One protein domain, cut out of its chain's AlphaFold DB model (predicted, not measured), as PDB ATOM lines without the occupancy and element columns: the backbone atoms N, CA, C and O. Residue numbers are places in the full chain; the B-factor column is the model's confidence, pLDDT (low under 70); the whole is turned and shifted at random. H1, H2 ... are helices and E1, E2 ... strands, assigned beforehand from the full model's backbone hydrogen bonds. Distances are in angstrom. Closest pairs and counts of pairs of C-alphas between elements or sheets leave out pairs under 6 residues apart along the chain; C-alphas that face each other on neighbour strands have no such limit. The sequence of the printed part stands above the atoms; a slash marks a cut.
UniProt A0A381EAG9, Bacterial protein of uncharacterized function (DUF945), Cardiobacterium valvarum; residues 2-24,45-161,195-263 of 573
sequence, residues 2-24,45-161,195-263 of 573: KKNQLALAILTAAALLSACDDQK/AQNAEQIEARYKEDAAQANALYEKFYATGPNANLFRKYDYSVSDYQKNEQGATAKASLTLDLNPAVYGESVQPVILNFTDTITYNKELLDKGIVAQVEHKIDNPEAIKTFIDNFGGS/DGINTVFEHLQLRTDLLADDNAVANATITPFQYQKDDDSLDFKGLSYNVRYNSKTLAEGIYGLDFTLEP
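What this domain is: This is residues 2 to 24, 45 to 161 and 195 to 263 of the 573 residues of the protein "Bacterial protein of uncharacterized function (DUF945)" of Cardiobacterium valvarum (UniProt A0A381EAG9). One large, twisted antiparallel sheet of eight strands curls round two helices on one face, the long H2 and the poorly predicted H1. Past one end of this sheet, E6 and E9 continue as the small hairpin E7 and E8, with H6 packed on E7, while H5 packs near E3 on the face opposite H2. The 209 printed residues include seven named helices and ten named strands, in the order H1 H2 E1 E2 H3 E3 H4 E4 H5 H6 E5 E6 E7 E8 E9 H7 E10; the class is mixed. The whole is compact, with a radius of gyration of the C-alphas of 17.5 A and spans of 54 by 42 by 29 A.

How they stand to each other: H1, residues 3 to 17, and H2, residues 45 to 70, are close but not clearly touching (Leu 16 and Ala 62, closest C-alphas, 7.5 A), at a shallow tilt of 20 degrees, opposite ways. Both are on the sheet of E1, 79 to 92, E2, 95 to 106, E3, 118 to 127, E4, 137 to 145, E5, 204 to 211, E6, 215 to 222, E9, 239 to 246, and E10, 255 to 261, in that order. The closest C-alphas are Ala 15 and Ala 220 for H1 and E6, 4.8 A, and Asn 63 and Tyr 84 for H2 and E1, 5.6 A. Within hydrogen-bond range are, for instance, N 87 and O 99, 2.7 A, in the hairpin E1 and E2, and N 218 and O 243, 2.9 A, between E6 and E9. H3, 108 to 111, only grazes the sheet. H4, 130 to 133, and H5, 150 to 159, are on the same face, opposite H2. H6, 195 to 202, comes closest to E7, 225 to 229, at Gly 196 and Tyr 227, C-alphas 6.4 A apart. E7 and E8, 232 to 236, form a hairpin, with N 227 and O 234 at 2.9 A. H7, 247 to 250, touches residues 57 to 65 of H2, closest C-alphas Ser 247 and Asp 58, 5.8 A. Every O i to N i+4 pair is within range in H1, 20 of 22 in H2, 5 of 6 in H5 and 3 of 4 in H6; H3, H4 and H7 are too short.

Where its parts are: H1 begins at C-alpha 3, (-43.324, 28.869, -18.828). H2 is 38.4 A long, E1 36.7 A and E2 35.4 A. E10 ends at C-alpha 261, (-31.922, 44.788, -21.480).

The domain as a whole: The farthest C-alphas, Gln 46 and Asp 231, are 58.2 A apart. Residues 25 to 44 and 162 to 194 are not printed, with gaps of 27.3 A and 17.4 A. Of the links printed whole, none is long. Mean pLDDT of the printed part is 78.9; residues 2 to 24 are among those under 70.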
ATOM      1  N   LYS A   2     -40.241  25.417 -20.478       33.09
ATOM      2  CA  LYS A   2     -40.618  26.134 -19.248       33.09
ATOM      3  C   LYS A   2     -41.494  27.338 -19.606       33.09
ATOM      4  O   LYS A   2     -41.245  27.980 -20.619       33.09
ATOM      5  N   LYS A   3     -42.449  27.682 -18.739       32.88
ATOM      6  CA  LYS A   3     -43.324  28.869 -18.828       32.88
ATOM      7  C   LYS A   3     -42.577  30.166 -19.186       32.88
ATOM      8  O   LYS A   3     -43.108  30.996 -19.908       32.88
ATOM      9  N   ASN A   4     -41.308  30.280 -18.792       27.25
ATOM     10  CA  ASN A   4     -40.432  31.413 -19.109       27.25
ATOM     11  C   ASN A   4     -40.057  31.514 -20.605       27.25
ATOM     12  O   ASN A   4     -39.865  32.616 -21.100       27.25
ATOM     13  N   GLN A   5     -39.976  30.396 -21.340       29.02
ATOM     14  CA  GLN A   5     -39.764  30.405 -22.798       29.02
ATOM     15  C   GLN A   5     -41.015  30.867 -23.542       29.02
ATOM     16  O   GLN A   5     -40.895  31.497 -24.582       29.02
ATOM     17  N   LEU A   6     -42.200  30.596 -22.993       34.41
ATOM     18  CA  LEU A   6     -43.468  31.056 -23.546       34.41
ATOM     19  C   LEU A   6     -43.732  32.527 -23.191       34.41
ATOM     20  O   LEU A   6     -44.178  33.273 -24.045       34.41
ATOM     21  N   ALA A   7     -43.355  32.980 -21.990       28.47
ATOM     22  CA  ALA A   7     -43.346  34.400 -21.637       28.47
ATOM     23  C   ALA A   7     -42.380  35.204 -22.523       28.47
ATOM     24  O   ALA A   7     -42.734  36.284 -22.972       28.47
ATOM     25  N   LEU A   8     -41.198  34.659 -22.849       28.95
ATOM     26  CA  LEU A   8     -40.273  35.270 -23.809       28.95
ATOM     27  C   LEU A   8     -40.792  35.179 -25.250       28.95
ATOM     28  O   LEU A   8     -40.697  36.156 -25.980       28.95
ATOM     29  N   ALA A   9     -41.384  34.051 -25.655       33.22
ATOM     30  CA  ALA A   9     -42.008  33.893 -26.968       33.22
ATOM     31  C   ALA A   9     -43.239  34.784 -27.132       33.22
ATOM     32  O   ALA A   9     -43.546  35.132 -28.257       33.22
ATOM     33  N   ILE A  10     -43.901  35.190 -26.045       37.28
ATOM     34  CA  ILE A  10     -45.058  36.089 -26.053       37.28
ATOM     35  C   ILE A  10     -44.667  37.533 -25.745       37.28
ATOM     36  O   ILE A  10     -45.380  38.423 -26.155       37.28
ATOM     37  N   LEU A  11     -43.504  37.809 -25.153       32.25
ATOM     38  CA  LEU A  11     -42.845  39.119 -25.234       32.25
ATOM     39  C   LEU A  11     -42.263  39.357 -26.625       32.25
ATOM     40  O   LEU A  11     -42.251  40.486 -27.080       32.25
ATOM     41  N   THR A  12     -41.815  38.299 -27.303       36.59
ATOM     42  CA  THR A  12     -41.431  38.323 -28.718       36.59
ATOM     43  C   THR A  12     -42.677  38.367 -29.587       36.59
ATOM     44  O   THR A  12     -42.686  39.094 -30.570       36.59
ATOM     45  N   ALA A  13     -43.743  37.649 -29.202       34.22
ATOM     46  CA  ALA A  13     -44.995  37.714 -29.924       34.22
ATOM     47  C   ALA A  13     -45.635  39.076 -29.734       34.22
ATOM     48  O   ALA A  13     -46.005  39.671 -30.719       34.22
ATOM     49  N   ALA A  14     -45.648  39.610 -28.512       32.06
ATOM     50  CA  ALA A  14     -45.944  40.998 -28.211       32.06
ATOM     51  C   ALA A  14     -45.016  41.878 -29.036       32.06
ATOM     52  O   ALA A  14     -45.565  42.547 -29.858       32.06
ATOM     53  N   ALA A  15     -43.682  41.789 -29.009       30.78
ATOM     54  CA  ALA A  15     -42.773  42.592 -29.854       30.78
ATOM     55  C   ALA A  15     -43.112  42.598 -31.363       30.78
ATOM     56  O   ALA A  15     -43.006  43.621 -32.035       30.78
ATOM     57  N   LEU A  16     -43.529  41.451 -31.893       30.64
ATOM     58  CA  LEU A  16     -43.997  41.249 -33.270       30.64
ATOM     59  C   LEU A  16     -45.458  41.712 -33.485       30.64
ATOM     60  O   LEU A  16     -45.824  42.080 -34.593       30.64
ATOM     61  N   LEU A  17     -46.285  41.684 -32.438       33.19
ATOM     62  CA  LEU A  17     -47.686  42.138 -32.347       33.19
ATOM     63  C   LEU A  17     -47.792  43.571 -31.826       33.19
ATOM     64  O   LEU A  17     -48.884  44.095 -31.682       33.19
ATOM     65  N   SER A  18     -46.652  44.169 -31.512       34.31
ATOM     66  CA  SER A  18     -46.463  45.431 -30.840       34.31
ATOM     67  C   SER A  18     -45.699  46.412 -31.712       34.31
ATOM     68  O   SER A  18     -45.283  47.467 -31.257       34.31
ATOM     69  N   ALA A  19     -45.723  46.173 -33.007       38.28
ATOM     70  CA  ALA A  19     -46.693  46.931 -33.768       38.28
ATOM     71  C   ALA A  19     -48.009  47.206 -32.979       38.28
ATOM     72  O   ALA A  19     -49.007  46.734 -33.486       38.28
ATOM     73  N   CYS A  20     -48.003  47.881 -31.789       37.47
ATOM     74  CA  CYS A  20     -49.140  48.196 -30.880       37.47
ATOM     75  C   CYS A  20     -48.918  48.966 -29.529       37.47
ATOM     76  O   CYS A  20     -49.224  48.384 -28.505       37.47
ATOM     77  N   ASP A  21     -48.497  50.265 -29.509       37.06
ATOM     78  CA  ASP A  21     -48.598  51.427 -28.503       37.06
ATOM     79  C   ASP A  21     -47.416  52.019 -27.725       37.06
ATOM     80  O   ASP A  21     -46.965  51.362 -26.817       37.06
ATOM     81  N   ASP A  22     -47.075  53.314 -27.854       32.72
ATOM     82  CA  ASP A  22     -47.259  54.270 -26.726       32.72
ATOM     83  C   ASP A  22     -47.151  55.741 -27.165       32.72
ATOM     84  O   ASP A  22     -46.321  56.119 -27.997       32.72
ATOM     85  N   GLN A  23     -47.948  56.579 -26.502       30.58
ATOM     86  CA  GLN A  23     -47.910  58.035 -26.523       30.58
ATOM     87  C   GLN A  23     -46.850  58.596 -25.559       30.58
ATOM     88  O   GLN A  23     -46.659  58.129 -24.442       30.58
ATOM     89  N   LYS A  24     -46.284  59.763 -25.898       29.34
ATOM     90  CA  LYS A  24     -45.741  60.710 -24.903       29.34
ATOM     91  C   LYS A  24     -46.640  61.939 -24.763       29.34
ATOM     92  O   LYS A  24     -46.936  62.619 -25.741       29.34
ATOM     93  N   ALA A  45     -53.859  63.046 -50.968       47.16
ATOM     94  CA  ALA A  45     -54.789  61.943 -50.674       47.16
ATOM     95  C   ALA A  45     -54.398  60.565 -51.270       47.16
ATOM     96  O   ALA A  45     -54.742  59.538 -50.691       47.16
ATOM     97  N   GLN A  46     -53.620  60.538 -52.361       46.72
ATOM     98  CA  GLN A  46     -53.024  59.322 -52.933       46.72
ATOM     99  C   GLN A  46     -52.084  58.557 -51.975       46.72
ATOM    100  O   GLN A  46     -52.002  57.338 -52.078       46.72
ATOM    101  N   ASN A  47     -51.432  59.218 -51.011       73.56
ATOM    102  CA  ASN A  47     -50.582  58.558 -50.011       73.56
ATOM    103  C   ASN A  47     -51.400  57.886 -48.896       73.56
ATOM    104  O   ASN A  47     -50.989  56.853 -48.384       73.56
ATOM    105  N   ALA A  48     -52.559  58.433 -48.516       80.50
ATOM    106  CA  ALA A  48     -53.325  57.919 -47.375       80.50
ATOM    107  C   ALA A  48     -53.980  56.553 -47.657       80.50
ATOM    108  O   ALA A  48     -54.081  55.723 -46.758       80.50
ATOM    109  N   GLU A  49     -54.419  56.306 -48.896       84.69
ATOM    110  CA  GLU A  49     -54.933  54.992 -49.326       84.69
ATOM    111  C   GLU A  49     -53.822  53.941 -49.417       84.69
ATOM    112  O   GLU A  49     -54.025  52.798 -49.020       84.69
ATOM    113  N   GLN A  50     -52.635  54.335 -49.885       86.62
ATOM    114  CA  GLN A  50     -51.468  53.453 -49.929       86.62
ATOM    115  C   GLN A  50     -50.994  53.073 -48.523       86.62
ATOM    116  O   GLN A  50     -50.661  51.917 -48.286       86.62
ATOM    117  N   ILE A  51     -51.012  54.020 -47.582       89.25
ATOM    118  CA  ILE A  51     -50.668  53.772 -46.177       89.25
ATOM    119  C   ILE A  51     -51.692  52.849 -45.516       89.25
ATOM    120  O   ILE A  51     -51.304  51.909 -44.831       89.25
ATOM    121  N   GLU A  52     -52.986  53.067 -45.762       91.62
ATOM    122  CA  GLU A  52     -54.043  52.182 -45.268       91.62
ATOM    123  C   GLU A  52     -53.866  50.747 -45.784       91.62
ATOM    124  O   GLU A  52     -53.934  49.796 -45.003       91.62
ATOM    125  N   ALA A  53     -53.616  50.588 -47.088       90.50
ATOM    126  CA  ALA A  53     -53.362  49.286 -47.693       90.50
ATOM    127  C   ALA A  53     -52.111  48.629 -47.098       90.50
ATOM    128  O   ALA A  53     -52.167  47.466 -46.707       90.50
ATOM    129  N   ARG A  54     -51.018  49.391 -46.957       89.69
ATOM    130  CA  ARG A  54     -49.758  48.900 -46.395       89.69
ATOM    131  C   ARG A  54     -49.907  48.445 -44.945       89.69
ATOM    132  O   ARG A  54     -49.403  47.386 -44.602       89.69
ATOM    133  N   TYR A  55     -50.605  49.212 -44.112       91.75
ATOM    134  CA  TYR A  55     -50.868  48.855 -42.717       91.75
ATOM    135  C   TYR A  55     -51.717  47.579 -42.596       91.75
ATOM    136  O   TYR A  55     -51.381  46.678 -41.832       91.75
ATOM    137  N   LYS A  56     -52.785  47.457 -43.397       91.44
ATOM    138  CA  LYS A  56     -53.627  46.247 -43.420       91.44
ATOM    139  C   LYS A  56     -52.875  45.020 -43.938       91.44
ATOM    140  O   LYS A  56     -53.086  43.921 -43.435       91.44
ATOM    141  N   GLU A  57     -52.021  45.198 -44.943       89.81
ATOM    142  CA  GLU A  57     -51.170  44.130 -45.466       89.81
ATOM    143  C   GLU A  57     -50.154  43.667 -44.420       89.81
ATOM    144  O   GLU A  57     -50.024  42.469 -44.203       89.81
ATOM    145  N   ASP A  58     -49.496  44.596 -43.727       88.69
ATOM    146  CA  ASP A  58     -48.545  44.291 -42.656       88.69
ATOM    147  C   ASP A  58     -49.185  43.434 -41.547       88.69
ATOM    148  O   ASP A  58     -48.693  42.350 -41.229       88.69
ATOM    149  N   ALA A  59     -50.362  43.850 -41.069       87.38
ATOM    150  CA  ALA A  59     -51.166  43.098 -40.106       87.38
ATOM    151  C   ALA A  59     -51.518  41.681 -40.596       87.38
ATOM    152  O   ALA A  59     -51.420  40.709 -39.842       87.38
ATOM    153  N   ALA A  60     -51.904  41.543 -41.868       88.38
ATOM    154  CA  ALA A  60     -52.236  40.250 -42.459       88.38
ATOM    155  C   ALA A  60     -51.011  39.326 -42.566       88.38
ATOM    156  O   ALA A  60     -51.130  38.127 -42.320       88.38
ATOM    157  N   GLN A  61     -49.835  39.867 -42.900       86.31
ATOM    158  CA  GLN A  61     -48.594  39.091 -43.005       86.31
ATOM    159  C   GLN A  61     -48.086  38.637 -41.635       86.31
ATOM    160  O   GLN A  61     -47.658  37.489 -41.498       86.31
ATOM    161  N   ALA A  62     -48.197  39.491 -40.613       82.31
ATOM    162  CA  ALA A  62     -47.921  39.104 -39.234       82.31
ATOM    163  C   ALA A  62     -48.846  37.958 -38.797       82.31
ATOM    164  O   ALA A  62     -48.363  36.924 -38.336       82.31
ATOM    165  N   ASN A  63     -50.161  38.079 -39.024       84.62
ATOM    166  CA  ASN A  63     -51.107  37.004 -38.711       84.62
ATOM    167  C   ASN A  63     -50.772  35.702 -39.465       84.62
ATOM    168  O   ASN A  63     -50.725  34.635 -38.859       84.62
ATOM    169  N   ALA A  64     -50.445  35.786 -40.759       84.94
ATOM    170  CA  ALA A  64     -50.078  34.627 -41.572       84.94
ATOM    171  C   ALA A  64     -48.797  33.924 -41.088       84.94
ATOM    172  O   ALA A  64     -48.707  32.695 -41.158       84.94
ATOM    173  N   LEU A  65     -47.799  34.670 -40.599       84.25
ATOM    174  CA  LEU A  65     -46.608  34.086 -39.977       84.25
ATOM    175  C   LEU A  65     -46.985  33.262 -38.739       84.25
ATOM    176  O   LEU A  65     -46.552  32.119 -38.601       84.25
ATOM    177  N   TYR A  66     -47.819  33.813 -37.861       79.50
ATOM    178  CA  TYR A  66     -48.228  33.117 -36.645       79.50
ATOM    179  C   TYR A  66     -49.114  31.917 -36.899       79.50
ATOM    180  O   TYR A  66     -48.887  30.864 -36.305       79.50
ATOM    181  N   GLU A  67     -50.076  32.041 -37.810       81.75
ATOM    182  CA  GLU A  67     -50.856  30.898 -38.267       81.75
ATOM    183  C   GLU A  67     -49.918  29.787 -38.735       81.75
ATOM    184  O   GLU A  67     -50.063  28.649 -38.312       81.75
ATOM    185  N   LYS A  68     -48.876  30.098 -39.512       82.69
ATOM    186  CA  LYS A  68     -47.884  29.098 -39.932       82.69
ATOM    187  C   LYS A  68     -47.071  28.516 -38.775       82.69
ATOM    188  O   LYS A  68     -46.790  27.321 -38.790       82.69
ATOM    189  N   PHE A  69     -46.684  29.329 -37.794       79.56
ATOM    190  CA  PHE A  69     -45.912  28.882 -36.631       79.56
ATOM    191  C   PHE A  69     -46.725  28.009 -35.681       79.56
ATOM    192  O   PHE A  69     -46.136  27.145 -35.038       79.56
ATOM    193  N   TYR A  70     -48.039  28.222 -35.593       78.75
ATOM    194  CA  TYR A  70     -48.925  27.550 -34.643       78.75
ATOM    195  C   TYR A  70     -49.920  26.579 -35.289       78.75
ATOM    196  O   TYR A  70     -50.630  25.904 -34.558       78.75
ATOM    197  N   ALA A  71     -49.989  26.460 -36.618       74.81
ATOM    198  CA  ALA A  71     -50.899  25.518 -37.278       74.81
ATOM    199  C   ALA A  71     -50.395  24.070 -37.259       74.81
ATOM    200  O   ALA A  71     -51.195  23.141 -37.370       74.81
ATOM    201  N   THR A  72     -49.081  23.856 -37.185       70.38
ATOM    202  CA  THR A  72     -48.467  22.530 -37.346       70.38
ATOM    203  C   THR A  72     -47.257  22.346 -36.435       70.38
ATOM    204  O   THR A  72     -46.766  23.279 -35.795       70.38
ATOM    205  N   GLY A  73     -46.770  21.104 -36.355       71.19
ATOM    206  CA  GLY A  73     -45.507  20.815 -35.694       71.19
ATOM    207  C   GLY A  73     -45.542  20.983 -34.175       71.19
ATOM    208  O   GLY A  73     -46.574  20.735 -33.547       71.19
ATOM    209  N   PRO A  74     -44.423  21.404 -33.553       69.00
ATOM    210  CA  PRO A  74     -44.295  21.447 -32.102       69.00
ATOM    211  C   PRO A  74     -45.137  22.513 -31.412       69.00
ATOM    212  O   PRO A  74     -45.152  22.588 -30.189       69.00
ATOM    213  N   ASN A  75     -45.853  23.318 -32.179       74.19
ATOM    214  CA  ASN A  75     -46.624  24.445 -31.694       74.19
ATOM    215  C   ASN A  75     -48.134  24.276 -31.940       74.19
ATOM    216  O   ASN A  75     -48.917  25.037 -31.374       74.19
ATOM    217  N   ALA A  76     -48.535  23.255 -32.716       72.38
ATOM    218  CA  ALA A  76     -49.903  23.036 -33.198       72.38
ATOM    219  C   ALA A  76     -50.967  23.046 -32.093       72.38
ATOM    220  O   ALA A  76     -52.028  23.641 -32.234       72.38
ATOM    221  N   ASN A  77     -50.670  22.403 -30.963       77.00
ATOM    222  CA  ASN A  77     -51.624  22.274 -29.865       77.00
ATOM    223  C   ASN A  77     -51.439  23.322 -28.772       77.00
ATOM    224  O   ASN A  77     -52.083  23.196 -27.735       77.00
ATOM    225  N   LEU A  78     -50.577  24.327 -28.943       79.44
ATOM    226  CA  LEU A  78     -50.424  25.368 -27.924       79.44
ATOM    227  C   LEU A  78     -51.653  26.289 -27.908       79.44
ATOM    228  O   LEU A  78     -52.142  26.657 -26.842       79.44
ATOM    229  N   PHE A  79     -52.212  26.602 -29.071       82.44
ATOM    230  CA  PHE A  79     -53.376  27.472 -29.185       82.44
ATOM    231  C   PHE A  79     -54.513  26.726 -29.877       82.44
ATOM    232  O   PHE A  79     -54.314  26.074 -30.893       82.44
ATOM    233  N   ARG A  80     -55.723  26.832 -29.330       85.00
ATOM    234  CA  ARG A  80     -56.955  26.485 -30.052       85.00
ATOM    235  C   ARG A  80     -57.260  27.512 -31.130       85.00
ATOM    236  O   ARG A  80     -57.776  27.162 -32.188       85.00
ATOM    237  N   LYS A  81     -56.957  28.774 -30.836       84.94
ATOM    238  CA  LYS A  81     -57.125  29.892 -31.750       84.94
ATOM    239  C   LYS A  81     -56.017  30.906 -31.516       84.94
ATOM    240  O   LYS A  81     -55.780  31.334 -30.388       84.94
ATOM    241  N   TYR A  82     -55.390  31.296 -32.611       85.19
ATOM    242  CA  TYR A  82     -54.596  32.503 -32.725       85.19
ATOM    243  C   TYR A  82     -55.235  33.333 -33.834       85.19
ATOM    244  O   TYR A  82     -55.524  32.786 -34.896       85.19
ATOM    245  N   ASP A  83     -55.521  34.604 -33.579       86.12
ATOM    246  CA  ASP A  83     -56.181  35.467 -34.559       86.12
ATOM    247  C   ASP A  83     -55.857  36.925 -34.267       86.12
ATOM    248  O   ASP A  83     -56.132  37.418 -33.169       86.12
ATOM    249  N   TYR A  84     -55.259  37.592 -35.249       85.38
ATOM    250  CA  TYR A  84     -55.013  39.024 -35.232       85.38
ATOM    251  C   TYR A  84     -55.804  39.694 -36.351       85.38
ATOM    252  O   TYR A  84     -55.715  39.311 -37.518       85.38
ATOM    253  N   SER A  85     -56.583  40.710 -35.994       86.88
ATOM    254  CA  SER A  85     -57.457  41.404 -36.933       86.88
ATOM    255  C   SER A  85     -57.434  42.907 -36.717       86.88
ATOM    256  O   SER A  85     -57.218  43.389 -35.608       86.88
ATOM    257  N   VAL A  86     -57.686  43.639 -37.801       91.25
ATOM    258  CA  VAL A  86     -57.754  45.099 -37.830       91.25
ATOM    259  C   VAL A  86     -59.119  45.521 -38.372       91.25
ATOM    260  O   VAL A  86     -59.576  45.017 -39.401       91.25
ATOM    261  N   SER A  87     -59.764  46.474 -37.707       91.62
ATOM    262  CA  SER A  87     -61.059  47.054 -38.055       91.62
ATOM    263  C   SER A  87     -61.053  48.582 -37.930       91.62
ATOM    264  O   SER A  87     -60.070  49.202 -37.531       91.62
ATOM    265  N   ASP A  88     -62.165  49.207 -38.324       91.69
ATOM    266  CA  ASP A  88     -62.484  50.611 -38.021       91.69
ATOM    267  C   ASP A  88     -61.398  51.637 -38.386       91.69
ATOM    268  O   ASP A  88     -61.186  52.617 -37.675       91.69
ATOM    269  N   TYR A  89     -60.734  51.442 -39.530       93.19
ATOM    270  CA  TYR A  89     -59.766  52.406 -40.051       93.19
ATOM    271  C   TYR A  89     -60.459  53.728 -40.418       93.19
ATOM    272  O   TYR A  89     -61.295  53.785 -41.324       93.19
ATOM    273  N   GLN A  90     -60.086  54.810 -39.743       92.12
ATOM    274  CA  GLN A  90     -60.647  56.147 -39.899       92.12
ATOM    275  C   GLN A  90     -59.539  57.160 -40.179       92.12
ATOM    276  O   GLN A  90     -58.644  57.373 -39.368       92.12
ATOM    277  N   LYS A  91     -59.613  57.823 -41.334       90.44
ATOM    278  CA  LYS A  91     -58.688  58.904 -41.706       90.44
ATOM    279  C   LYS A  91     -59.029  60.169 -40.916       90.44
ATOM    280  O   LYS A  91     -60.203  60.495 -40.751       90.44
ATOM    281  N   ASN A  92     -58.012  60.906 -40.481       82.19
ATOM    282  CA  ASN A  92     -58.165  62.219 -39.856       82.19
ATOM    283  C   ASN A  92     -57.168  63.224 -40.468       82.19
ATOM    284  O   ASN A  92     -56.365  62.866 -41.326       82.19
ATOM    285  N   GLU A  93     -57.231  64.499 -40.072       72.88
ATOM    286  CA  GLU A  93     -56.403  65.566 -40.669       72.88
ATOM    287  C   GLU A  93     -54.888  65.370 -40.482       72.88
ATOM    288  O   GLU A  93     -54.097  65.989 -41.193       72.88
ATOM    289  N   GLN A  94     -54.474  64.539 -39.522       71.19
ATOM    290  CA  GLN A  94     -53.078  64.369 -39.107       71.19
ATOM    291  C   GLN A  94     -52.543  62.950 -39.362       71.19
ATOM    292  O   GLN A  94     -51.375  62.684 -39.084       71.19
ATOM    293  N   GLY A  95     -53.374  62.048 -39.888       88.81
ATOM    294  CA  GLY A  95     -53.066  60.627 -39.926       88.81
ATOM    295  C   GLY A  95     -54.299  59.743 -40.118       88.81
ATOM    296  O   GLY A  95     -55.207  60.034 -40.906       88.81
ATOM    297  N   ALA A  96     -54.329  58.628 -39.405       93.94
ATOM    298  CA  ALA A  96     -55.493  57.765 -39.277       93.94
ATOM    299  C   ALA A  96     -55.523  57.111 -37.894       93.94
ATOM    300  O   ALA A  96     -54.531  57.119 -37.169       93.94
ATOM    301  N   THR A  97     -56.665  56.539 -37.540       94.62
ATOM    302  CA  THR A  97     -56.794  55.632 -36.405       94.62
ATOM    303  C   THR A  97     -57.402  54.314 -36.855       94.62
ATOM    304  O   THR A  97     -58.215  54.322 -37.774       94.62
ATOM    305  N   ALA A  98     -57.061  53.203 -36.218       95.75
ATOM    306  CA  ALA A  98     -57.711  51.915 -36.446       95.75
ATOM    307  C   ALA A  98     -57.963  51.200 -35.116       95.75
ATOM    308  O   ALA A  98     -57.458  51.605 -34.071       95.75
ATOM    309  N   LYS A  99     -58.784  50.158 -35.146       95.44
ATOM    310  CA  LYS A  99     -58.926  49.218 -34.040       95.44
ATOM    311  C   LYS A  99     -58.250  47.918 -34.424       95.44
ATOM    312  O   LYS A  99     -58.373  47.494 -35.568       95.44
ATOM    313  N   ALA A 100     -57.580  47.272 -33.484       91.69
ATOM    314  CA  ALA A 100     -57.072  45.925 -33.687       91.69
ATOM    315  C   ALA A 100     -57.460  45.015 -32.523       91.69
ATOM    316  O   ALA A 100     -57.791  45.474 -31.429       91.69
ATOM    317  N   SER A 101     -57.459  43.711 -32.770       90.88
ATOM    318  CA  SER A 101     -57.733  42.705 -31.751       90.88
ATOM    319  C   SER A 101     -56.825  41.504 -31.945       90.88
ATOM    320  O   SER A 101     -56.708  40.985 -33.055       90.88
ATOM    321  N   LEU A 102     -56.211  41.062 -30.850       88.69
ATOM    322  CA  LEU A 102     -55.444  39.830 -30.749       88.69
ATOM    323  C   LEU A 102     -56.194  38.854 -29.849       88.69
ATOM    324  O   LEU A 102     -56.400  39.125 -28.667       88.69
ATOM    325  N   THR A 103     -56.534  37.686 -30.385       88.56
ATOM    326  CA  THR A 103     -57.094  36.571 -29.619       88.56
ATOM    327  C   THR A 103     -56.052  35.474 -29.438       88.56
ATOM    328  O   THR A 103     -55.558  34.914 -30.414       88.56
ATOM    329  N   LEU A 104     -55.781  35.125 -28.180       87.31
ATOM    330  CA  LEU A 104     -54.960  33.990 -27.766       87.31
ATOM    331  C   LEU A 104     -55.837  33.012 -26.973       87.31
ATOM    332  O   LEU A 104     -56.059  33.182 -25.773       87.31
ATOM    333  N   ASP A 105     -56.348  31.981 -27.637       87.69
ATOM    334  CA  ASP A 105     -57.095  30.901 -26.989       87.69
ATOM    335  C   ASP A 105     -56.147  29.729 -26.720       87.69
ATOM    336  O   ASP A 105     -55.790  28.980 -27.633       87.69
ATOM    337  N   LEU A 106     -55.688  29.605 -25.475       84.75
ATOM    338  CA  LEU A 106     -54.764  28.554 -25.049       84.75
ATOM    339  C   LEU A 106     -55.459  27.193 -25.018       84.75
ATOM    340  O   LEU A 106     -56.619  27.072 -24.634       84.75
ATOM    341  N   ASN A 107     -54.733  26.130 -25.362       82.56
ATOM    342  CA  ASN A 107     -55.294  24.788 -25.287       82.56
ATOM    343  C   ASN A 107     -55.298  24.244 -23.841       82.56
ATOM    344  O   ASN A 107     -54.231  23.920 -23.310       82.56
ATOM    345  N   PRO A 108     -56.463  24.040 -23.199       83.06
ATOM    346  CA  PRO A 108     -56.537  23.512 -21.840       83.06
ATOM    347  C   PRO A 108     -56.028  22.072 -21.727       83.06
ATOM    348  O   PRO A 108     -55.634  21.660 -20.643       83.06
ATOM    349  N   ALA A 109     -55.968  21.304 -22.822       77.25
ATOM    350  CA  ALA A 109     -55.343  19.981 -22.790       77.25
ATOM    351  C   ALA A 109     -53.825  20.059 -22.535       77.25
ATOM    352  O   ALA A 109     -53.235  19.110 -22.027       77.25
ATOM    353  N   VAL A 110     -53.198  21.192 -22.872       74.56
ATOM    354  CA  VAL A 110     -51.764  21.442 -22.666       74.56
ATOM    355  C   VAL A 110     -51.515  22.219 -21.375       74.56
ATOM    356  O   VAL A 110     -50.575  21.911 -20.645       74.56
ATOM    357  N   TYR A 111     -52.349  23.218 -21.080       75.12
ATOM    358  CA  TYR A 111     -52.121  24.152 -19.970       75.12
ATOM    359  C   TYR A 111     -53.018  23.924 -18.741       75.12
ATOM    360  O   TYR A 111     -52.823  24.580 -17.720       75.12
ATOM    361  N   GLY A 112     -53.961  22.983 -18.809       75.25
ATOM    362  CA  GLY A 112     -54.944  22.693 -17.763       75.25
ATOM    363  C   GLY A 112     -56.301  23.360 -18.008       75.25
ATOM    364  O   GLY A 112     -56.406  24.368 -18.699       75.25
ATOM    365  N   GLU A 113     -57.362  22.806 -17.416       79.69
ATOM    366  CA  GLU A 113     -58.751  23.256 -17.631       79.69
ATOM    367  C   GLU A 113     -59.042  24.680 -17.132       79.69
ATOM    368  O   GLU A 113     -60.053  25.268 -17.503       79.69
ATOM    369  N   SER A 114     -58.165  25.242 -16.298       80.06
ATOM    370  CA  SER A 114     -58.323  26.580 -15.728       80.06
ATOM    371  C   SER A 114     -57.897  27.714 -16.659       80.06
ATOM    372  O   SER A 114     -58.096  28.870 -16.288       80.06
ATOM    373  N   VAL A 115     -57.292  27.424 -17.820       83.31
ATOM    374  CA  VAL A 115     -56.877  28.492 -18.738       83.31
ATOM    375  C   VAL A 115     -58.068  29.180 -19.386       83.31
ATOM    376  O   VAL A 115     -59.044  28.544 -19.783       83.31
ATOM    377  N   GLN A 116     -57.963  30.497 -19.508       86.56
ATOM    378  CA  GLN A 116     -58.971  31.346 -20.128       86.56
ATOM    379  C   GLN A 116     -58.426  31.976 -21.415       86.56
ATOM    380  O   GLN A 116     -57.246  32.336 -21.457       86.56
ATOM    381  N   PRO A 117     -59.258  32.158 -22.455       88.94
ATOM    382  CA  PRO A 117     -58.867  32.932 -23.625       88.94
ATOM    383  C   PRO A 117     -58.464  34.356 -23.234       88.94
ATOM    384  O   PRO A 117     -59.116  34.991 -22.404       88.94
ATOM    385  N   VAL A 118     -57.414  34.870 -23.867       88.00
ATOM    386  CA  VAL A 118     -56.951  36.249 -23.702       88.00
ATOM    387  C   VAL A 118     -57.284  37.013 -24.974       88.00
ATOM    388  O   VAL A 118     -56.910  36.590 -26.065       88.00
ATOM    389  N   ILE A 119     -57.988  38.135 -24.835       90.38
ATOM    390  CA  ILE A 119     -58.304  39.031 -25.948       90.38
ATOM    391  C   ILE A 119     -57.732  40.401 -25.611       90.38
ATOM    392  O   ILE A 119     -58.191  41.039 -24.664       90.38
ATOM    393  N   LEU A 120     -56.738  40.844 -26.375       88.69
ATOM    394  CA  LEU A 120     -56.196  42.198 -26.294       88.69
ATOM    395  C   LEU A 120     -56.819  43.039 -27.404       88.69
ATOM    396  O   LEU A 120     -56.884  42.602 -28.551       88.69
ATOM    397  N   ASN A 121     -57.292  44.228 -27.056       90.88
ATOM    398  CA  ASN A 121     -57.850  45.199 -27.982       90.88
ATOM    399  C   ASN A 121     -56.918  46.395 -28.061       90.88
ATOM    400  O   ASN A 121     -56.392  46.831 -27.035       90.88
ATOM    401  N   PHE A 122     -56.762  46.933 -29.264       91.00
ATOM    402  CA  PHE A 122     -55.848  48.026 -29.530       91.00
ATOM    403  C   PHE A 122     -56.543  49.202 -30.225       91.00
ATOM    404  O   PHE A 122     -57.424  49.006 -31.069       91.00
ATOM    405  N   THR A 123     -56.132  50.425 -29.885       94.31
ATOM    406  CA  THR A 123     -56.387  51.643 -30.657       94.31
ATOM    407  C   THR A 123     -55.118  52.090 -31.354       94.31
ATOM    408  O   THR A 123     -54.232  52.688 -30.745       94.31
ATOM    409  N   ASP A 124     -55.094  51.930 -32.664       94.56
ATOM    410  CA  ASP A 124     -53.961  52.297 -33.481       94.56
ATOM    411  C   ASP A 124     -54.048  53.755 -33.903       94.56
ATOM    412  O   ASP A 124     -55.081  54.212 -34.378       94.56
ATOM    413  N   THR A 125     -52.956  54.486 -33.724       95.00
ATOM    414  CA  THR A 125     -52.700  55.851 -34.170       95.00
ATOM    415  C   THR A 125     -51.617  55.800 -35.238       95.00
ATOM    416  O   THR A 125     -50.451  55.511 -34.979       95.00
ATOM    417  N   ILE A 126     -52.015  56.090 -36.470       94.50
ATOM    418  CA  ILE A 126     -51.177  55.973 -37.658       94.50
ATOM    419  C   ILE A 126     -50.800  57.381 -38.104       94.50
ATOM    420  O   ILE A 126     -51.621  58.121 -38.649       94.50
ATOM    421  N   THR A 127     -49.545  57.751 -37.884       93.19
ATOM    422  CA  THR A 127     -49.001  59.062 -38.229       93.19
ATOM    423  C   THR A 127     -48.200  58.975 -39.519       93.19
ATOM    424  O   THR A 127     -47.295  58.156 -39.657       93.19
ATOM    425  N   TYR A 128     -48.487  59.865 -40.464       89.25
ATOM    426  CA  TYR A 128     -47.720  60.003 -41.697       89.25
ATOM    427  C   TYR A 128     -47.537  61.481 -42.027       89.25
ATOM    428  O   TYR A 128     -48.480  62.215 -42.318       89.25
ATOM    429  N   ASN A 129     -46.295  61.949 -41.941       87.31
ATOM    430  CA  ASN A 129     -45.953  63.350 -42.141       87.31
ATOM    431  C   ASN A 129     -44.568  63.482 -42.789       87.31
ATOM    432  O   ASN A 129     -43.836  62.507 -42.957       87.31
ATOM    433  N   LYS A 130     -44.213  64.711 -43.168       85.44
ATOM    434  CA  LYS A 130     -42.941  64.988 -43.835       85.44
ATOM    435  C   LYS A 130     -41.719  64.654 -42.968       85.44
ATOM    436  O   LYS A 130     -40.734  64.171 -43.506       85.44
ATOM    437  N   GLU A 131     -41.786  64.859 -41.655       88.50
ATOM    438  CA  GLU A 131     -40.665  64.570 -40.748       88.50
ATOM    439  C   GLU A 131     -40.349  63.071 -40.667       88.50
ATOM    440  O   GLU A 131     -39.183  62.690 -40.582       88.50
ATOM    441  N   LEU A 132     -41.379  62.219 -40.704       90.06
ATOM    442  CA  LEU A 132     -41.232  60.765 -40.781       90.06
ATOM    443  C   LEU A 132     -40.689  60.339 -42.149       90.06
ATOM    444  O   LEU A 132     -39.728  59.574 -42.214       90.06
ATOM    445  N   LEU A 133     -41.228  60.906 -43.232       86.94
ATOM    446  CA  LEU A 133     -40.763  60.622 -44.592       86.94
ATOM    447  C   LEU A 133     -39.298  61.017 -44.801       86.94
ATOM    448  O   LEU A 133     -38.546  60.263 -45.413       86.94
ATOM    449  N   ASP A 134     -38.865  62.151 -44.246       87.50
ATOM    450  CA  ASP A 134     -37.470  62.604 -44.303       87.50
ATOM    451  C   ASP A 134     -36.524  61.652 -43.521       87.50
ATOM    452  O   ASP A 134     -35.315  61.659 -43.752       87.50
ATOM    453  N   LYS A 135     -37.064  60.786 -42.644       88.81
ATOM    454  CA  LYS A 135     -36.359  59.680 -41.961       88.81
ATOM    455  C   LYS A 135     -36.525  58.319 -42.660       88.81
ATOM    456  O   LYS A 135     -36.030  57.319 -42.149       88.81
ATOM    457  N   GLY A 136     -37.217  58.262 -43.800       89.56
ATOM    458  CA  GLY A 136     -37.515  57.023 -44.528       89.56
ATOM    459  C   GLY A 136     -38.706  56.220 -43.985       89.56
ATOM    460  O   GLY A 136     -38.927  55.094 -44.429       89.56
ATOM    461  N   ILE A 137     -39.479  56.786 -43.052       92.19
ATOM    462  CA  ILE A 137     -40.666  56.164 -42.454       92.19
ATOM    463  C   ILE A 137     -41.898  56.648 -43.228       92.19
ATOM    464  O   ILE A 137     -42.225  57.836 -43.212       92.19
ATOM    465  N   VAL A 138     -42.584  55.737 -43.922       91.38
ATOM    466  CA  VAL A 138     -43.790  56.065 -44.704       91.38
ATOM    467  C   VAL A 138     -45.010  56.262 -43.812       91.38
ATOM    468  O   VAL A 138     -45.850  57.117 -44.094       91.38
ATOM    469  N   ALA A 139     -45.081  55.507 -42.719       92.88
ATOM    470  CA  ALA A 139     -46.062  55.676 -41.665       92.88
ATOM    471  C   ALA A 139     -45.514  55.089 -40.365       92.88
ATOM    472  O   ALA A 139     -44.822  54.076 -40.366       92.88
ATOM    473  N   GLN A 140     -45.839  55.739 -39.263       94.56
ATOM    474  CA  GLN A 140     -45.557  55.265 -37.925       94.56
ATOM    475  C   GLN A 140     -46.867  54.877 -37.281       94.56
ATOM    476  O   GLN A 140     -47.814  55.662 -37.298       94.56
ATOM    477  N   VAL A 141     -46.907  53.686 -36.717       94.38
ATOM    478  CA  VAL A 141     -48.069  53.179 -36.021       94.38
ATOM    479  C   VAL A 141     -47.698  53.046 -34.547       94.38
ATOM    480  O   VAL A 141     -46.777  52.321 -34.179       94.38
ATOM    481  N   GLU A 142     -48.366  53.834 -33.716       93.12
ATOM    482  CA  GLU A 142     -48.425  53.689 -32.260       93.12
ATOM    483  C   GLU A 142     -49.777  53.057 -31.981       93.12
ATOM    484  O   GLU A 142     -50.755  53.465 -32.590       93.12
ATOM    485  N   HIS A 143     -49.889  52.050 -31.138       89.00
ATOM    486  CA  HIS A 143     -51.125  51.301 -31.050       89.00
ATOM    487  C   HIS A 143     -51.648  50.761 -29.700       89.00
ATOM    488  O   HIS A 143     -51.500  49.612 -29.341       89.00
ATOM    489  N   LYS A 144     -52.412  51.578 -28.986       89.88
ATOM    490  CA  LYS A 144     -52.882  51.453 -27.597       89.88
ATOM    491  C   LYS A 144     -53.645  50.243 -27.143       89.88
ATOM    492  O   LYS A 144     -54.797  50.110 -27.511       89.88
ATOM    493  N   ILE A 145     -53.088  49.502 -26.179       86.75
ATOM    494  CA  ILE A 145     -53.830  48.499 -25.408       86.75
ATOM    495  C   ILE A 145     -54.998  49.182 -24.681       86.75
ATOM    496  O   ILE A 145     -54.822  49.943 -23.729       86.75
ATOM    497  N   ASP A 146     -56.211  48.892 -25.139       87.88
ATOM    498  CA  ASP A 146     -57.452  49.458 -24.615       87.88
ATOM    499  C   ASP A 146     -57.900  48.764 -23.319       87.88
ATOM    500  O   ASP A 146     -58.648  49.347 -22.534       87.88
ATOM    501  N   ASN A 147     -57.462  47.520 -23.106       87.62
ATOM    502  CA  ASN A 147     -57.863  46.650 -21.999       87.62
ATOM    503  C   ASN A 147     -56.655  45.964 -21.318       87.62
ATOM    504  O   ASN A 147     -56.540  44.732 -21.339       87.62
ATOM    505  N   PRO A 148     -55.724  46.732 -20.719       77.81
ATOM    506  CA  PRO A 148     -54.503  46.194 -20.111       77.81
ATOM    507  C   PRO A 148     -54.772  45.161 -19.006       77.81
ATOM    508  O   PRO A 148     -53.943  44.294 -18.750       77.81
ATOM    509  N   GLU A 149     -55.950  45.167 -18.386       78.06
ATOM    510  CA  GLU A 149     -56.361  44.163 -17.406       78.06
ATOM    511  C   GLU A 149     -56.461  42.737 -17.976       78.06
ATOM    512  O   GLU A 149     -56.273  41.775 -17.233       78.06
ATOM    513  N   ALA A 150     -56.697  42.569 -19.285       80.56
ATOM    514  CA  ALA A 150     -56.726  41.250 -19.928       80.56
ATOM    515  C   ALA A 150     -55.356  40.551 -19.893       80.56
ATOM    516  O   ALA A 150     -55.261  39.324 -19.966       80.56
ATOM    517  N   ILE A 151     -54.288  41.325 -19.707       73.06
ATOM    518  CA  ILE A 151     -52.935  40.817 -19.518       73.06
ATOM    519  C   ILE A 151     -52.802  40.095 -18.173       73.06
ATOM    520  O   ILE A 151     -52.047  39.131 -18.056       73.06
ATOM    521  N   LYS A 152     -53.592  40.472 -17.163       72.69
ATOM    522  CA  LYS A 152     -53.640  39.721 -15.909       72.69
ATOM    523  C   LYS A 152     -54.112  38.288 -16.142       72.69
ATOM    524  O   LYS A 152     -53.459  37.360 -15.683       72.69
ATOM    525  N   THR A 153     -55.171  38.097 -16.928       77.56
ATOM    526  CA  THR A 153     -55.649  36.760 -17.321       77.56
ATOM    527  C   THR A 153     -54.549  35.960 -18.012       77.56
ATOM    528  O   THR A 153     -54.372  34.773 -17.747       77.56
ATOM    529  N   PHE A 154     -53.767  36.621 -18.865       72.44
ATOM    530  CA  PHE A 154     -52.606  36.010 -19.492       72.44
ATOM    531  C   PHE A 154     -51.574  35.540 -18.461       72.44
ATOM    532  O   PHE A 154     -51.172  34.381 -18.496       72.44
ATOM    533  N   ILE A 155     -51.178  36.397 -17.520       69.25
ATOM    534  CA  ILE A 155     -50.237  36.042 -16.449       69.25
ATOM    535  C   ILE A 155     -50.795  34.891 -15.610       69.25
ATOM    536  O   ILE A 155     -50.079  33.923 -15.363       69.25
ATOM    537  N   ASP A 156     -52.067  34.956 -15.224       71.44
ATOM    538  CA  ASP A 156     -52.740  33.966 -14.381       71.44
ATOM    539  C   ASP A 156     -52.770  32.581 -15.049       71.44
ATOM    540  O   ASP A 156     -52.480  31.574 -14.390       71.44
ATOM    541  N   ASN A 157     -52.989  32.523 -16.371       74.00
ATOM    542  CA  ASN A 157     -52.895  31.287 -17.156       74.00
ATOM    543  C   ASN A 157     -51.525  30.596 -17.013       74.00
ATOM    544  O   ASN A 157     -51.431  29.373 -17.136       74.00
ATOM    545  N   PHE A 158     -50.461  31.352 -16.717       64.75
ATOM    546  CA  PHE A 158     -49.113  30.825 -16.489       64.75
ATOM    547  C   PHE A 158     -48.678  30.850 -15.019       64.75
ATOM    548  O   PHE A 158     -47.750  30.124 -14.662       64.75
ATOM    549  N   GLY A 159     -49.340  31.594 -14.135       52.38
ATOM    550  CA  GLY A 159     -49.015  31.687 -12.709       52.38
ATOM    551  C   GLY A 159     -49.412  30.442 -11.908       52.38
ATOM    552  O   GLY A 159     -48.704  30.036 -10.988       52.38
ATOM    553  N   GLY A 160     -50.479  29.750 -12.320       44.72
ATOM    554  CA  GLY A 160     -51.159  28.700 -11.545       44.72
ATOM    555  C   GLY A 160     -50.463  27.341 -11.346       44.72
ATOM    556  O   GLY A 160     -51.158  26.356 -11.130       44.72
ATOM    557  N   SER A 161     -49.127  27.221 -11.404       37.00
ATOM    558  CA  SER A 161     -48.450  25.943 -11.034       37.00
ATOM    559  C   SER A 161     -47.384  26.063  -9.954       37.00
ATOM    560  O   SER A 161     -46.750  25.063  -9.625       37.00
ATOM    561  N   ASP A 195     -47.679  41.764  -8.530       52.91
ATOM    562  CA  ASP A 195     -48.062  43.174  -8.655       52.91
ATOM    563  C   ASP A 195     -47.057  43.966  -9.511       52.91
ATOM    564  O   ASP A 195     -47.467  44.796 -10.321       52.91
ATOM    565  N   GLY A 196     -45.756  43.668  -9.405       56.31
ATOM    566  CA  GLY A 196     -44.710  44.301 -10.215       56.31
ATOM    567  C   GLY A 196     -44.823  44.007 -11.715       56.31
ATOM    568  O   GLY A 196     -44.451  44.849 -12.531       56.31
ATOM    569  N   ILE A 197     -45.390  42.858 -12.106       61.28
ATOM    570  CA  ILE A 197     -45.667  42.554 -13.519       61.28
ATOM    571  C   ILE A 197     -46.762  43.477 -14.081       61.28
ATOM    572  O   ILE A 197     -46.654  43.888 -15.231       61.28
ATOM    573  N   ASN A 198     -47.775  43.867 -13.300       64.50
ATOM    574  CA  ASN A 198     -48.772  44.833 -13.781       64.50
ATOM    575  C   ASN A 198     -48.121  46.191 -14.093       64.50
ATOM    576  O   ASN A 198     -48.422  46.791 -15.122       64.50
ATOM    577  N   THR A 199     -47.159  46.626 -13.270       71.56
ATOM    578  CA  THR A 199     -46.375  47.849 -13.519       71.56
ATOM    579  C   THR A 199     -45.537  47.757 -14.797       71.56
ATOM    580  O   THR A 199     -45.410  48.748 -15.508       71.56
ATOM    581  N   VAL A 200     -45.021  46.577 -15.166       72.19
ATOM    582  CA  VAL A 200     -44.308  46.396 -16.449       72.19
ATOM    583  C   VAL A 200     -45.179  46.815 -17.639       72.19
ATOM    584  O   VAL A 200     -44.676  47.448 -18.565       72.19
ATOM    585  N   PHE A 201     -46.475  46.498 -17.612       72.88
ATOM    586  CA  PHE A 201     -47.395  46.821 -18.705       72.88
ATOM    587  C   PHE A 201     -47.780  48.297 -18.765       72.88
ATOM    588  O   PHE A 201     -47.968  48.816 -19.857       72.88
ATOM    589  N   GLU A 202     -47.821  48.996 -17.629       79.12
ATOM    590  CA  GLU A 202     -47.990  50.460 -17.604       79.12
ATOM    591  C   GLU A 202     -46.811  51.195 -18.256       79.12
ATOM    592  O   GLU A 202     -46.947  52.333 -18.700       79.12
ATOM    593  N   HIS A 203     -45.652  50.537 -18.310       85.44
ATOM    594  CA  HIS A 203     -44.421  51.055 -18.892       85.44
ATOM    595  C   HIS A 203     -44.116  50.495 -20.285       85.44
ATOM    596  O   HIS A 203     -43.083  50.859 -20.860       85.44
ATOM    597  N   LEU A 204     -44.973  49.614 -20.809       85.06
ATOM    598  CA  LEU A 204     -44.804  48.957 -22.096       85.06
ATOM    599  C   LEU A 204     -45.163  49.918 -23.232       85.06
ATOM    600  O   LEU A 204     -46.265  50.447 -23.290       85.06
ATOM    601  N   GLN A 205     -44.208  50.087 -24.140       87.44
ATOM    602  CA  GLN A 205     -44.297  50.882 -25.351       87.44
ATOM    603  C   GLN A 205     -44.051  50.025 -26.578       87.44
ATOM    604  O   GLN A 205     -43.200  49.151 -26.578       87.44
ATOM    605  N   LEU A 206     -44.758  50.292 -27.647       85.94
ATOM    606  CA  LEU A 206     -45.032  49.374 -28.720       85.94
ATOM    607  C   LEU A 206     -45.243  50.234 -29.983       85.94
ATOM    608  O   LEU A 206     -46.053  51.159 -30.038       85.94
ATOM    609  N   ARG A 207     -44.448  50.021 -31.022       90.56
ATOM    610  CA  ARG A 207     -44.501  50.852 -32.225       90.56
ATOM    611  C   ARG A 207     -44.060  50.085 -33.450       90.56
ATOM    612  O   ARG A 207     -43.056  49.388 -33.389       90.56
ATOM    613  N   THR A 208     -44.706  50.344 -34.582       93.31
ATOM    614  CA  THR A 208     -44.190  49.934 -35.890       93.31
ATOM    615  C   THR A 208     -43.913  51.115 -36.792       93.31
ATOM    616  O   THR A 208     -44.794  51.906 -37.118       93.31
ATOM    617  N   ASP A 209     -42.671  51.202 -37.250       94.12
ATOM    618  CA  ASP A 209     -42.301  52.067 -38.357       94.12
ATOM    619  C   ASP A 209     -42.426  51.279 -39.663       94.12
ATOM    620  O   ASP A 209     -41.627  50.387 -39.954       94.12
ATOM    621  N   LEU A 210     -43.419  51.635 -40.473       93.44
ATOM    622  CA  LEU A 210     -43.529  51.178 -41.851       93.44
ATOM    623  C   LEU A 210     -42.541  51.992 -42.686       93.44
ATOM    624  O   LEU A 210     -42.621  53.221 -42.745       93.44
ATOM    625  N   LEU A 211     -41.599  51.311 -43.330       92.44
ATOM    626  CA  LEU A 211     -40.557  51.911 -44.158       92.44
ATOM    627  C   LEU A 211     -40.874  51.746 -45.652       92.44
ATOM    628  O   LEU A 211     -41.800  51.030 -46.059       92.44
ATOM    629  N   ALA A 212     -40.075  52.414 -46.483       85.75
ATOM    630  CA  ALA A 212     -40.064  52.185 -47.925       85.75
ATOM    631  C   ALA A 212     -39.667  50.733 -48.282       85.75
ATOM    632  O   ALA A 212     -39.086  50.005 -47.472       85.75
ATOM    633  N   ASP A 213     -39.985  50.326 -49.515       87.31
ATOM    634  CA  ASP A 213     -39.643  49.013 -50.087       87.31
ATOM    635  C   ASP A 213     -40.129  47.814 -49.257       87.31
ATOM    636  O   ASP A 213     -39.440  46.806 -49.122       87.31
ATOM    637  N   ASP A 214     -41.327  47.930 -48.680       89.75
ATOM    638  CA  ASP A 214     -41.994  46.862 -47.922       89.75
ATOM    639  C   ASP A 214     -41.303  46.457 -46.607       89.75
ATOM    640  O   ASP A 214     -41.744  45.539 -45.921       89.75
ATOM    641  N   ASN A 215     -40.275  47.198 -46.187       93.88
ATOM    642  CA  ASN A 215     -39.600  46.968 -44.913       93.88
ATOM    643  C   ASN A 215     -40.374  47.582 -43.747       93.88
ATOM    644  O   ASN A 215     -41.027  48.618 -43.899       93.88
ATOM    645  N   ALA A 216     -40.269  46.980 -42.573       93.50
ATOM    646  CA  ALA A 216     -40.843  47.488 -41.340       93.50
ATOM    647  C   ALA A 216     -39.923  47.196 -40.150       93.50
ATOM    648  O   ALA A 216     -39.102  46.271 -40.178       93.50
ATOM    649  N   VAL A 217     -40.058  48.020 -39.114       94.12
ATOM    650  CA  VAL A 217     -39.414  47.816 -37.816       94.12
ATOM    651  C   VAL A 217     -40.478  47.894 -36.735       94.12
ATOM    652  O   VAL A 217     -40.990  48.979 -36.465       94.12
ATOM    653  N   ALA A 218     -40.792  46.752 -36.127       91.00
ATOM    654  CA  ALA A 218     -41.637  46.674 -34.942       91.00
ATOM    655  C   ALA A 218     -40.767  46.769 -33.684       91.00
ATOM    656  O   ALA A 218     -39.700  46.161 -33.617       91.00
ATOM    657  N   ASN A 219     -41.197  47.535 -32.691       89.12
ATOM    658  CA  ASN A 219     -40.486  47.771 -31.445       89.12
ATOM    659  C   ASN A 219     -41.385  47.432 -30.252       89.12
ATOM    660  O   ASN A 219     -42.546  47.828 -30.231       89.12
ATOM    661  N   ALA A 220     -40.829  46.760 -29.244       86.94
ATOM    662  CA  ALA A 220     -41.379  46.709 -27.892       86.94
ATOM    663  C   ALA A 220     -40.351  47.242 -26.903       86.94
ATOM    664  O   ALA A 220     -39.286  46.655 -26.738       86.94
ATOM    665  N   THR A 221     -40.674  48.319 -26.204       88.56
ATOM    666  CA  THR A 221     -39.832  48.945 -25.197       88.56
ATOM    667  C   THR A 221     -40.562  49.033 -23.868       88.56
ATOM    668  O   THR A 221     -41.593  49.669 -23.777       88.56
ATOM    669  N   ILE A 222     -40.011  48.468 -22.802       86.88
ATOM    670  CA  ILE A 222     -40.469  48.759 -21.442       86.88
ATOM    671  C   ILE A 222     -39.607  49.905 -20.924       86.88
ATOM    672  O   ILE A 222     -38.382  49.785 -20.843       86.88
ATOM    673  N   THR A 223     -40.239  51.031 -20.607       90.75
ATOM    674  CA  THR A 223     -39.546  52.205 -20.065       90.75
ATOM    675  C   THR A 223     -39.061  51.964 -18.633       90.75
ATOM    676  O   THR A 223     -39.584  51.091 -17.941       90.75
ATOM    677  N   PRO A 224     -38.041  52.707 -18.160       93.38
ATOM    678  CA  PRO A 224     -37.539  52.538 -16.805       93.38
ATOM    679  C   PRO A 224     -38.622  52.808 -15.758       93.38
ATOM    680  O   PRO A 224     -39.331  53.813 -15.850       93.38
ATOM    681  N   PHE A 225     -38.687  51.967 -14.728       89.25
ATOM    682  CA  PHE A 225     -39.594  52.150 -13.602       89.25
ATOM    683  C   PHE A 225     -39.018  51.582 -12.310       89.25
ATOM    684  O   PHE A 225     -38.099  50.762 -12.310       89.25
ATOM    685  N   GLN A 226     -39.574  52.047 -11.197       89.75
ATOM    686  CA  GLN A 226     -39.273  51.532  -9.872       89.75
ATOM    687  C   GLN A 226     -40.570  51.140  -9.196       89.75
ATOM    688  O   GLN A 226     -41.542  51.894  -9.215       89.75
ATOM    689  N   TYR A 227     -40.564  49.964  -8.593       84.19
ATOM    690  CA  TYR A 227     -41.675  49.449  -7.822       84.19
ATOM    691  C   TYR A 227     -41.168  49.044  -6.442       84.19
ATOM    692  O   TYR A 227     -40.124  48.407  -6.319       84.19
ATOM    693  N   GLN A 228     -41.902  49.423  -5.402       84.75
ATOM    694  CA  GLN A 228     -41.596  49.051  -4.028       84.75
ATOM    695  C   GLN A 228     -42.895  48.720  -3.302       84.75
ATOM    696  O   GLN A 228     -43.858  49.491  -3.360       84.75
ATOM    697  N   LYS A 229     -42.912  47.585  -2.606       80.62
ATOM    698  CA  LYS A 229     -44.012  47.164  -1.740       80.62
ATOM    699  C   LYS A 229     -43.409  46.530  -0.494       80.62
ATOM    700  O   LYS A 229     -42.741  45.508  -0.590       80.62
ATOM    701  N   ASP A 230     -43.657  47.138   0.661       83.19
ATOM    702  CA  ASP A 230     -42.976  46.793   1.913       83.19
ATOM    703  C   ASP A 230     -41.436  46.830   1.733       83.19
ATOM    704  O   ASP A 230     -40.893  47.835   1.256       83.19
ATOM    705  N   ASP A 231     -40.751  45.741   2.089       80.31
ATOM    706  CA  ASP A 231     -39.300  45.556   1.956       80.31
ATOM    707  C   ASP A 231     -38.889  44.922   0.609       80.31
ATOM    708  O   ASP A 231     -37.700  44.710   0.362       80.31
ATOM    709  N   ASP A 232     -39.850  44.626  -0.272       81.12
ATOM    710  CA  ASP A 232     -39.586  44.136  -1.625       81.12
ATOM    711  C   ASP A 232     -39.444  45.317  -2.592       81.12
ATOM    712  O   ASP A 232     -40.215  46.286  -2.552       81.12
ATOM    713  N   SER A 233     -38.484  45.235  -3.513       83.19
ATOM    714  CA  SER A 233     -38.272  46.283  -4.516       83.19
ATOM    715  C   SER A 233     -37.836  45.739  -5.869       83.19
ATOM    716  O   SER A 233     -37.183  44.704  -5.962       83.19
ATOM    717  N   LEU A 234     -38.196  46.460  -6.928       83.38
ATOM    718  CA  LEU A 234     -37.822  46.203  -8.312       83.38
ATOM    719  C   LEU A 234     -37.370  47.521  -8.945       83.38
ATOM    720  O   LEU A 234     -38.147  48.468  -9.043       83.38
ATOM    721  N   ASP A 235     -36.120  47.572  -9.386       86.50
ATOM    722  CA  ASP A 235     -35.539  48.672 -10.148       86.50
ATOM    723  C   ASP A 235     -35.241  48.192 -11.569       86.50
ATOM    724  O   ASP A 235     -34.269  47.470 -11.812       86.50
ATOM    725  N   PHE A 236     -36.103  48.575 -12.509       86.88
ATOM    726  CA  PHE A 236     -36.034  48.163 -13.904       86.88
ATOM    727  C   PHE A 236     -35.563  49.338 -14.763       86.88
ATOM    728  O   PHE A 236     -36.254  50.350 -14.872       86.88
ATOM    729  N   LYS A 237     -34.377  49.235 -15.382       92.25
ATOM    730  CA  LYS A 237     -33.793  50.343 -16.167       92.25
ATOM    731  C   LYS A 237     -34.197  50.369 -17.634       92.25
ATOM    732  O   LYS A 237     -33.810  51.297 -18.337       92.25
ATOM    733  N   GLY A 238     -34.985  49.401 -18.079       88.62
ATOM    734  CA  GLY A 238     -35.541  49.377 -19.420       88.62
ATOM    735  C   GLY A 238     -35.227  48.098 -20.182       88.62
ATOM    736  O   GLY A 238     -34.258  47.392 -19.913       88.62
ATOM    737  N   LEU A 239     -36.064  47.816 -21.168       89.81
ATOM    738  CA  LEU A 239     -35.884  46.729 -22.119       89.81
ATOM    739  C   LEU A 239     -36.369  47.223 -23.465       89.81
ATOM    740  O   LEU A 239     -37.398  47.878 -23.519       89.81
ATOM    741  N   SER A 240     -35.653  46.916 -24.534       90.88
ATOM    742  CA  SER A 240     -36.094  47.187 -25.897       90.88
ATOM    743  C   SER A 240     -35.909  45.943 -26.745       90.88
ATOM    744  O   SER A 240     -34.880  45.282 -26.637       90.88
ATOM    745  N   TYR A 241     -36.893  45.644 -27.578       88.50
ATOM    746  CA  TYR A 241     -36.873  44.648 -28.636       88.50
ATOM    747  C   TYR A 241     -37.172  45.357 -29.945       88.50
ATOM    748  O   TYR A 241     -38.108  46.149 -30.003       88.50
ATOM    749  N   ASN A 242     -36.424  45.044 -30.994       91.06
ATOM    750  CA  ASN A 242     -36.721  45.484 -32.347       91.06
ATOM    751  C   ASN A 242     -36.784  44.270 -33.260       91.06
ATOM    752  O   ASN A 242     -35.861  43.460 -33.279       91.06
ATOM    753  N   VAL A 243     -37.841  44.174 -34.053       92.19
ATOM    754  CA  VAL A 243     -37.989  43.186 -35.113       92.19
ATOM    755  C   VAL A 243     -37.952  43.912 -36.446       92.19
ATOM    756  O   VAL A 243     -38.795  44.757 -36.729       92.19
ATOM    757  N   ARG A 244     -36.968  43.575 -37.274       94.06
ATOM    758  CA  ARG A 244     -36.832  44.054 -38.649       94.06
ATOM    759  C   ARG A 244     -37.333  42.989 -39.603       94.06
ATOM    760  O   ARG A 244     -36.880  41.849 -39.531       94.06
ATOM    761  N   TYR A 245     -38.194  43.356 -40.534       93.88
ATOM    762  CA  TYR A 245     -38.688  42.412 -41.528       93.88
ATOM    763  C   TYR A 245     -39.090  43.117 -42.817       93.88
ATOM    764  O   TYR A 245     -39.259  44.336 -42.857       93.88
ATOM    765  N   ASN A 246     -39.249  42.326 -43.874       93.31
ATOM    766  CA  ASN A 246     -39.926  42.748 -45.089       93.31
ATOM    767  C   ASN A 246     -41.298  42.069 -45.130       93.31
ATOM    768  O   ASN A 246     -41.379  40.852 -44.974       93.31
ATOM    769  N   SER A 247     -42.378  42.822 -45.331       88.38
ATOM    770  CA  SER A 247     -43.737  42.269 -45.284       88.38
ATOM    771  C   SER A 247     -43.964  41.175 -46.334       88.38
ATOM    772  O   SER A 247     -44.750  40.260 -46.101       88.38
ATOM    773  N   LYS A 248     -43.233  41.199 -47.458       90.69
ATOM    774  CA  LYS A 248     -43.331  40.174 -48.510       90.69
ATOM    775  C   LYS A 248     -42.698  38.842 -48.125       90.69
ATOM    776  O   LYS A 248     -43.121  37.814 -48.644       90.69
ATOM    777  N   THR A 249     -41.695  38.851 -47.249       92.62
ATOM    778  CA  THR A 249     -40.942  37.647 -46.858       92.62
ATOM    779  C   THR A 249     -41.175  37.240 -45.404       92.62
ATOM    780  O   THR A 249     -40.809  36.133 -45.012       92.62
ATOM    781  N   LEU A 250     -41.868  38.068 -44.612       89.06
ATOM    782  CA  LEU A 250     -42.183  37.785 -43.211       89.06
ATOM    783  C   LEU A 250     -42.908  36.446 -43.050       89.06
ATOM    784  O   LEU A 250     -42.509  35.630 -42.226       89.06
ATOM    785  N   ALA A 251     -43.917  36.168 -43.880       85.94
ATOM    786  CA  ALA A 251     -44.652  34.904 -43.840       85.94
ATOM    787  C   ALA A 251     -43.801  33.681 -44.248       85.94
ATOM    788  O   ALA A 251     -44.258  32.546 -44.100       85.94
ATOM    789  N   GLU A 252     -42.596  33.876 -44.784       89.25
ATOM    790  CA  GLU A 252     -41.601  32.821 -45.028       89.25
ATOM    791  C   GLU A 252     -40.655  32.618 -43.827       89.25
ATOM    792  O   GLU A 252     -39.741  31.795 -43.886       89.25
ATOM    793  N   GLY A 253     -40.892  33.335 -42.723       88.56
ATOM    794  CA  GLY A 253     -40.096  33.270 -41.500       88.56
ATOM    795  C   GLY A 253     -38.788  34.054 -41.588       88.56
ATOM    796  O   GLY A 253     -37.834  33.709 -40.894       88.56
ATOM    797  N   ILE A 254     -38.717  35.072 -42.448       93.12
ATOM    798  CA  ILE A 254     -37.519  35.890 -42.659       93.12
ATOM    799  C   ILE A 254     -37.668  37.188 -41.871       93.12
ATOM    800  O   ILE A 254     -38.523  38.022 -42.171       93.12
ATOM    801  N   TYR A 255     -36.839  37.341 -40.842       93.19
ATOM    802  CA  TYR A 255     -36.800  38.523 -39.995       93.19
ATOM    803  C   TYR A 255     -35.477  38.594 -39.223       93.19
ATOM    804  O   TYR A 255     -34.765  37.600 -39.047       93.19
ATOM    805  N   GLY A 256     -35.163  39.793 -38.752       93.75
ATOM    806  CA  GLY A 256     -34.128  40.059 -37.770       93.75
ATOM    807  C   GLY A 256     -34.750  40.510 -36.458       93.75
ATOM    808  O   GLY A 256     -35.772  41.187 -36.456       93.75
ATOM    809  N   LEU A 257     -34.126  40.157 -35.346       92.88
ATOM    810  CA  LEU A 257     -34.499  40.592 -34.010       92.88
ATOM    811  C   LEU A 257     -33.258  41.129 -33.310       92.88
ATOM    812  O   LEU A 257     -32.209  40.500 -33.356       92.88
ATOM    813  N   ASP A 258     -33.368  42.250 -32.616       93.56
ATOM    814  CA  ASP A 258     -32.416  42.634 -31.582       93.56
ATOM    815  C   ASP A 258     -33.132  42.963 -30.286       93.56
ATOM    816  O   ASP A 258     -34.316  43.298 -30.271       93.56
ATOM    817  N   PHE A 259     -32.399  42.840 -29.189       92.81
ATOM    818  CA  PHE A 259     -32.864  43.269 -27.891       92.81
ATOM    819  C   PHE A 259     -31.748  43.934 -27.096       92.81
ATOM    820  O   PHE A 259     -30.558  43.659 -27.278       92.81
ATOM    821  N   THR A 260     -32.146  44.808 -26.183       94.06
ATOM    822  CA  THR A 260     -31.288  45.428 -25.178       94.06
ATOM    823  C   THR A 260     -32.033  45.436 -23.855       94.06
ATOM    824  O   THR A 260     -33.048  46.113 -23.732       94.06
ATOM    825  N   LEU A 261     -31.525  44.693 -22.878       90.94
ATOM    826  CA  LEU A 261     -31.922  44.788 -21.480       90.94
ATOM    827  C   LEU A 261     -30.937  45.724 -20.780       90.94
ATOM    828  O   LEU A 261     -29.740  45.437 -20.713       90.94
ATOM    829  N   GLU A 262     -31.442  46.838 -20.271       94.00
ATOM    830  CA  GLU A 262     -30.708  47.687 -19.336       94.00
ATOM    831  C   GLU A 262     -30.686  47.019 -17.947       94.00
ATOM    832  O   GLU A 262     -31.448  46.079 -17.707       94.00
ATOM    833  N   PRO A 263     -29.816  47.451 -17.015       90.12
ATOM    834  CA  PRO A 263     -29.666  46.771 -15.735       90.12
ATOM    835  C   PRO A 263     -30.998  46.579 -14.995       90.12
ATOM    836  O   PRO A 263     -31.853  47.464 -14.966       90.12
TER     837      PRO A 263